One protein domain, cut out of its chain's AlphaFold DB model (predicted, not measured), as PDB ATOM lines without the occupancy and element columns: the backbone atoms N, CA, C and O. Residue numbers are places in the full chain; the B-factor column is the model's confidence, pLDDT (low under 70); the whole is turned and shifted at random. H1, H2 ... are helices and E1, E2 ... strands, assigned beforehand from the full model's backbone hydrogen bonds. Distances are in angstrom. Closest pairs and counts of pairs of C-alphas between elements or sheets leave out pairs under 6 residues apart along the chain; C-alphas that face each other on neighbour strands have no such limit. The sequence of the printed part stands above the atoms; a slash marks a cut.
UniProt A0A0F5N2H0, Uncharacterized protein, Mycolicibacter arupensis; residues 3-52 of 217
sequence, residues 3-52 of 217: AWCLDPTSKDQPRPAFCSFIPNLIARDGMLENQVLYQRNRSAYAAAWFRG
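What this domain is: This is residues 3 to 52 of the 217 residues of an uncharacterized protein of Mycolicibacter arupensis (UniProt A0A0F5N2H0). A small two-stranded hairpin of E1 and E2 packs on one long helix, H1, with E2 on the helix side and E1 farther from it. After E2 the backbone runs out to Leu 25, at one end of a rod, and folds back into H1, which leads toward Gly 52 at the other end. The printed part has 50 residues with, in order, E1, E2 and H1; the sheet, order E1 - E2, is antiparallel, and the class is mixed, helices and strands. The whole is loose, with a radius of gyration of the C-alphas of 12.4 A and spans of 36 by 17 by 15 A.

How they stand to each other: E1, residues 3 to 6, and E2, residues 16 to 20, form an antiparallel hairpin, their directions at 141 degrees. The C-alphas of Trp 4 and Phe 18 face each other at 4.6 A. N 3 and O 19, at 2.8 A, and N 5 and O 17, at 2.9 A, are within hydrogen-bond range. The closest C-alphas of E2 and H1, residues 31 to 50, are those of Ala 17 and Ser 43, 5.0 A apart. E1 and H1 are apart. In H1 every O i to N i+4 pair is within hydrogen-bond range.

Where its parts are: E1 begins at C-alpha 3, (-124.875, -58.248, 41.588), and spans 10.1 A. E2 spans 13.0 A from Pro 16 to Ser 20. H1 spans 28.7 A from C-alpha 31, (-123.783, -41.340, 52.352), to C-alpha 50, (-109.553, -63.318, 40.619).

The domain as a whole: The two C-alphas farthest apart, those of Leu 25 and Gly 52, are 37.7 A apart. The printed part has no cut. The links E1 to E2, 9 residues, and E2 to H1, 10 residues, are short. The mean pLDDT of the printed part is 79.0, and residue 26 is under 70.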
ATOM      1  N   ALA A   3    -125.353 -57.117  42.361       87.38
ATOM      2  CA  ALA A   3    -124.875 -58.248  41.588       87.38
ATOM      3  C   ALA A   3    -123.466 -57.964  41.067       87.38
ATOM      4  O   ALA A   3    -123.107 -56.821  40.777       87.38
ATOM      5  N   TRP A   4    -122.674 -59.023  40.936       88.94
ATOM      6  CA  TRP A   4    -121.396 -58.958  40.245       88.94
ATOM      7  C   TRP A   4    -121.631 -58.977  38.737       88.94
ATOM      8  O   TRP A   4    -122.398 -59.797  38.233       88.94
ATOM      9  N   CYS A   5    -120.960 -58.089  38.018       90.56
ATOM     10  CA  CYS A   5    -120.978 -58.024  36.564       90.56
ATOM     11  C   CYS A   5    -119.556 -57.825  36.026       90.56
ATOM     12  O   CYS A   5    -118.606 -57.612  36.785       90.56
ATOM     13  N   LEU A   6    -119.397 -57.913  34.708       89.38
ATOM     14  CA  LEU A   6    -118.173 -57.453  34.065       89.38
ATOM     15  C   LEU A   6    -118.174 -55.928  34.042       89.38
ATOM     16  O   LEU A   6    -119.164 -55.310  33.657       89.38
ATOM     17  N   ASP A   7    -117.054 -55.343  34.443       86.12
ATOM     18  CA  ASP A   7    -116.811 -53.913  34.398       86.12
ATOM     19  C   ASP A   7    -116.902 -53.411  32.948       86.12
ATOM     20  O   ASP A   7    -116.013 -53.713  32.142       86.12
ATOM     21  N   PRO A   8    -117.933 -52.621  32.600       82.88
ATOM     22  CA  PRO A   8    -118.140 -52.168  31.230       82.88
ATOM     23  C   PRO A   8    -117.058 -51.182  30.766       82.88
ATOM     24  O   PRO A   8    -116.944 -50.913  29.571       82.88
ATOM     25  N   THR A   9    -116.258 -50.636  31.690       83.38
ATOM     26  CA  THR A   9    -115.149 -49.728  31.370       83.38
ATOM     27  C   THR A   9    -113.857 -50.471  31.028       83.38
ATOM     28  O   THR A   9    -112.949 -49.886  30.434       83.38
ATOM     29  N   SER A  10    -113.765 -51.764  31.355       84.56
ATOM     30  CA  SER A  10    -112.562 -52.559  31.130       84.56
ATOM     31  C   SER A  10    -112.599 -53.232  29.757       84.56
ATOM     32  O   SER A  10    -113.178 -54.302  29.585       84.56
ATOM     33  N   LYS A  11    -111.998 -52.578  28.755       83.19
ATOM     34  CA  LYS A  11    -111.998 -53.054  27.358       83.19
ATOM     35  C   LYS A  11    -111.002 -54.184  27.093       83.19
ATOM     36  O   LYS A  11    -111.278 -55.051  26.272       83.19
ATOM     37  N   ASP A  12    -109.876 -54.180  27.802       84.06
ATOM     38  CA  ASP A  12    -108.731 -55.037  27.468       84.06
ATOM     39  C   ASP A  12    -108.614 -56.276  28.367       84.06
ATOM     40  O   ASP A  12    -107.962 -57.253  28.003       84.06
ATOM     41  N   GLN A  13    -109.228 -56.255  29.556       78.69
ATOM     42  CA  GLN A  13    -109.190 -57.368  30.504       78.69
ATOM     43  C   GLN A  13    -110.517 -57.464  31.261       78.69
ATOM     44  O   GLN A  13    -110.879 -56.504  31.936       78.69
ATOM     45  N   PRO A  14    -111.230 -58.604  31.231       82.94
ATOM     46  CA  PRO A  14    -112.467 -58.752  31.988       82.94
ATOM     47  C   PRO A  14    -112.183 -58.577  33.485       82.94
ATOM     48  O   PRO A  14    -111.483 -59.380  34.107       82.94
ATOM     49  N   ARG A  15    -112.705 -57.490  34.055       86.38
ATOM     50  CA  ARG A  15    -112.606 -57.165  35.478       86.38
ATOM     51  C   ARG A  15    -113.990 -57.305  36.110       86.38
ATOM     52  O   ARG A  15    -114.939 -56.765  35.553       86.38
ATOM     53  N   PRO A  16    -114.142 -57.997  37.248       85.81
ATOM     54  CA  PRO A  16    -115.411 -58.006  37.958       85.81
ATOM     55  C   PRO A  16    -115.660 -56.644  38.616       85.81
ATOM     56  O   PRO A  16    -114.763 -56.065  39.230       85.81
ATOM     57  N   ALA A  17    -116.889 -56.155  38.505       86.38
ATOM     58  CA  ALA A  17    -117.402 -54.991  39.212       86.38
ATOM     59  C   ALA A  17    -118.644 -55.390  40.013       86.38
ATOM     60  O   ALA A  17    -119.420 -56.251  39.594       86.38
ATOM     61  N   PHE A  18    -118.833 -54.775  41.176       86.00
ATOM     62  CA  PHE A  18    -120.049 -54.936  41.957       86.00
ATOM     63  C   PHE A  18    -121.006 -53.784  41.656       86.00
ATOM     64  O   PHE A  18    -120.732 -52.632  41.988       86.00
ATOM     65  N   CYS A  19    -122.141 -54.097  41.036       84.25
ATOM     66  CA  CYS A  19    -123.226 -53.147  40.840       84.25
ATOM     67  C   CYS A  19    -124.214 -53.272  41.995       84.25
ATOM     68  O   CYS A  19    -124.789 -54.339  42.210       84.25
ATOM     69  N   SER A  20    -124.455 -52.180  42.713       82.69
ATOM     70  CA  SER A  20    -125.501 -52.100  43.729       82.69
ATOM     71  C   SER A  20    -126.581 -51.104  43.322       82.69
ATOM     72  O   SER A  20    -126.318 -50.103  42.659       82.69
ATOM     73  N   PHE A  21    -127.813 -51.383  43.744       82.81
ATOM     74  CA  PHE A  21    -128.872 -50.382  43.765       82.81
ATOM     75  C   PHE A  21    -128.866 -49.735  45.146       82.81
ATOM     76  O   PHE A  21    -128.940 -50.448  46.150       82.81
ATOM     77  N   ILE A  22    -128.772 -48.407  45.190       77.19
ATOM     78  CA  ILE A  22    -128.796 -47.620  46.425       77.19
ATOM     79  C   ILE A  22    -130.200 -47.011  46.542       77.19
ATOM     80  O   ILE A  22    -130.522 -46.103  45.778       77.19
ATOM     81  N   PRO A  23    -131.077 -47.520  47.431       74.88
ATOM     82  CA  PRO A  23    -132.381 -46.910  47.654       74.88
ATOM     83  C   PRO A  23    -132.250 -45.443  48.064       74.88
ATOM     84  O   PRO A  23    -131.401 -45.109  48.888       74.88
ATOM     85  N   ASN A  24    -133.159 -44.588  47.589       75.12
ATOM     86  CA  ASN A  24    -133.182 -43.165  47.956       75.12
ATOM     87  C   ASN A  24    -133.206 -42.937  49.480       75.12
ATOM     88  O   ASN A  24    -132.695 -41.933  49.956       75.12
ATOM     89  N   LEU A  25    -133.750 -43.887  50.252       72.88
ATOM     90  CA  LEU A  25    -133.783 -43.832  51.717       72.88
ATOM     91  C   LEU A  25    -132.381 -43.773  52.359       72.88
ATOM     92  O   LEU A  25    -132.227 -43.169  53.420       72.88
ATOM     93  N   ILE A  26    -131.383 -44.392  51.719       68.69
ATOM     94  CA  ILE A  26    -129.987 -44.423  52.184       68.69
ATOM     95  C   ILE A  26    -129.070 -43.486  51.382       68.69
ATOM     96  O   ILE A  26    -127.938 -43.252  51.789       68.69
ATOM     97  N   ALA A  27    -129.557 -42.911  50.279       71.38
ATOM     98  CA  ALA A  27    -128.853 -41.902  49.486       71.38
ATOM     99  C   ALA A  27    -129.038 -40.490  50.079       71.38
ATOM    100  O   ALA A  27    -129.503 -39.577  49.401       71.38
ATOM    101  N   ARG A  28    -128.735 -40.328  51.372       74.75
ATOM    102  CA  ARG A  28    -128.640 -39.004  52.011       74.75
ATOM    103  C   ARG A  28    -127.327 -38.333  51.596       74.75
ATOM    104  O   ARG A  28    -126.378 -39.038  51.250       74.75
ATOM    105  N   ASP A  29    -127.263 -37.005  51.671       73.38
ATOM    106  CA  ASP A  29    -126.032 -36.254  51.386       73.38
ATOM    107  C   ASP A  29    -124.849 -36.814  52.197       73.38
ATOM    108  O   ASP A  29    -124.962 -37.038  53.405       73.38
ATOM    109  N   GLY A  30    -123.735 -37.104  51.516       71.38
ATOM    110  CA  GLY A  30    -122.520 -37.699  52.086       71.38
ATOM    111  C   GLY A  30    -122.527 -39.231  52.189       71.38
ATOM    112  O   GLY A  30    -121.472 -39.861  52.146       71.38
ATOM    113  N   MET A  31    -123.698 -39.873  52.285       71.69
ATOM    114  CA  MET A  31    -123.783 -41.340  52.352       71.69
ATOM    115  C   MET A  31    -123.622 -41.992  50.979       71.69
ATOM    116  O   MET A  31    -123.140 -43.123  50.886       71.69
ATOM    117  N   LEU A  32    -124.016 -41.299  49.906       78.06
ATOM    118  CA  LEU A  32    -123.887 -41.813  48.544       78.06
ATOM    119  C   LEU A  32    -122.410 -42.000  48.172       78.06
ATOM    120  O   LEU A  32    -122.036 -43.037  47.628       78.06
ATOM    121  N   GLU A  33    -121.568 -41.033  48.521       76.56
ATOM    122  CA  GLU A  33    -120.127 -41.037  48.296       76.56
ATOM    123  C   GLU A  33    -119.454 -42.189  49.047       76.56
ATOM    124  O   GLU A  33    -118.700 -42.956  48.440       76.56
ATOM    125  N   ASN A  34    -119.795 -42.383  50.326       70.44
ATOM    126  CA  ASN A  34    -119.261 -43.484  51.132       70.44
ATOM    127  C   ASN A  34    -119.657 -44.843  50.545       70.44
ATOM    128  O   ASN A  34    -118.822 -45.742  50.427       70.44
ATOM    129  N   GLN A  35    -120.903 -44.989  50.082       77.19
ATOM    130  CA  GLN A  35    -121.341 -46.213  49.413       77.19
ATOM    131  C   GLN A  35    -120.607 -46.436  48.086       77.19
ATOM    132  O   GLN A  35    -120.187 -47.557  47.801       77.19
ATOM    133  N   VAL A  36    -120.388 -45.391  47.284       79.69
ATOM    134  CA  VAL A  36    -119.624 -45.492  46.030       79.69
ATOM    135  C   VAL A  36    -118.178 -45.921  46.300       79.69
ATOM    136  O   VAL A  36    -117.675 -46.831  45.632       79.69
ATOM    137  N   LEU A  37    -117.516 -45.329  47.296       72.62
ATOM    138  CA  LEU A  37    -116.146 -45.682  47.681       72.62
ATOM    139  C   LEU A  37    -116.051 -47.111  48.226       72.62
ATOM    140  O   LEU A  37    -115.180 -47.876  47.801       72.62
ATOM    141  N   TYR A  38    -116.984 -47.508  49.090       74.25
ATOM    142  CA  TYR A  38    -117.060 -48.863  49.626       74.25
ATOM    143  C   TYR A  38    -117.203 -49.910  48.507       74.25
ATOM    144  O   TYR A  38    -116.427 -50.872  48.437       74.25
ATOM    145  N   GLN A  39    -118.132 -49.703  47.564       80.69
ATOM    146  CA  GLN A  39    -118.336 -50.642  46.453       80.69
ATOM    147  C   GLN A  39    -117.165 -50.652  45.461       80.69
ATOM    148  O   GLN A  39    -116.816 -51.714  44.928       80.69
ATOM    149  N   ARG A  40    -116.502 -49.506  45.252       81.50
ATOM    150  CA  ARG A  40    -115.262 -49.420  44.467       81.50
ATOM    151  C   ARG A  40    -114.167 -50.292  45.080       81.50
ATOM    152  O   ARG A  40    -113.571 -51.097  44.362       81.50
ATOM    153  N   ASN A  41    -113.911 -50.160  46.380       71.81
ATOM    154  CA  ASN A  41    -112.833 -50.883  47.061       71.81
ATOM    155  C   ASN A  41    -113.075 -52.393  47.055       71.81
ATOM    156  O   ASN A  41    -112.181 -53.172  46.720       71.81
ATOM    157  N   ARG A  42    -114.315 -52.814  47.310       76.56
ATOM    158  CA  ARG A  42    -114.710 -54.224  47.243       76.56
ATOM    159  C   ARG A  42    -114.554 -54.811  45.835       76.56
ATOM    160  O   ARG A  42    -114.080 -55.937  45.685       76.56
ATOM    161  N   SER A  43    -114.904 -54.043  44.802       78.88
ATOM    162  CA  SER A  43    -114.712 -54.448  43.403       78.88
ATOM    163  C   SER A  43    -113.230 -54.570  43.043       78.88
ATOM    164  O   SER A  43    -112.827 -55.534  42.391       78.88
ATOM    165  N   ALA A  44    -112.398 -53.634  43.509       75.38
ATOM    166  CA  ALA A  44    -110.952 -53.670  43.307       75.38
ATOM    167  C   ALA A  44    -110.304 -54.884  43.991       75.38
ATOM    168  O   ALA A  44    -109.490 -55.571  43.370       75.38
ATOM    169  N   TYR A  45    -110.714 -55.190  45.225       74.25
ATOM    170  CA  TYR A  45    -110.262 -56.373  45.953       74.25
ATOM    171  C   TYR A  45    -110.624 -57.667  45.214       74.25
ATOM    172  O   TYR A  45    -109.749 -58.485  44.932       74.25
ATOM    173  N   ALA A  46    -111.892 -57.834  44.818       78.12
ATOM    174  CA  ALA A  46    -112.332 -59.018  44.081       78.12
ATOM    175  C   ALA A  46    -111.574 -59.176  42.754       78.12
ATOM    176  O   ALA A  46    -111.118 -60.267  42.419       78.12
ATOM    177  N   ALA A  47    -111.363 -58.084  42.018       77.19
ATOM    178  CA  ALA A  47    -110.570 -58.100  40.796       77.19
ATOM    179  C   ALA A  47    -109.117 -58.552  41.022       77.19
ATOM    180  O   ALA A  47    -108.567 -59.277  40.193       77.19
ATOM    181  N   ALA A  48    -108.489 -58.138  42.127       73.81
ATOM    182  CA  ALA A  48    -107.146 -58.582  42.490       73.81
ATOM    183  C   ALA A  48    -107.122 -60.075  42.855       73.81
ATOM    184  O   ALA A  48    -106.244 -60.803  42.387       73.81
ATOM    185  N   TRP A  49    -108.125 -60.529  43.611       75.44
ATOM    186  CA  TRP A  49    -108.305 -61.927  43.997       75.44
ATOM    187  C   TRP A  49    -108.445 -62.849  42.777       75.44
ATOM    188  O   TRP A  49    -107.692 -63.811  42.631       75.44
ATOM    189  N   PHE A  50    -109.334 -62.518  41.833       78.31
ATOM    190  CA  PHE A  50    -109.553 -63.318  40.619       78.31
ATOM    191  C   PHE A  50    -108.349 -63.358  39.666       78.31
ATOM    192  O   PHE A  50    -108.262 -64.253  38.829       78.31
ATOM    193  N   ARG A  51    -107.398 -62.427  39.793       79.19
ATOM    194  CA  ARG A  51    -106.141 -62.432  39.027       79.19
ATOM    195  C   ARG A  51    -105.062 -63.334  39.635       79.19
ATOM    196  O   ARG A  51    -103.940 -63.325  39.140       79.19
ATOM    197  N   GLY A  52    -105.369 -64.074  40.704       70.38
ATOM    198  CA  GLY A  52    -104.430 -65.008  41.328       70.38
ATOM    199  C   GLY A  52    -103.238 -64.328  42.005       70.38
ATOM    200  O   GLY A  52    -102.206 -64.961  42.204       70.38
TER     201      GLY A  52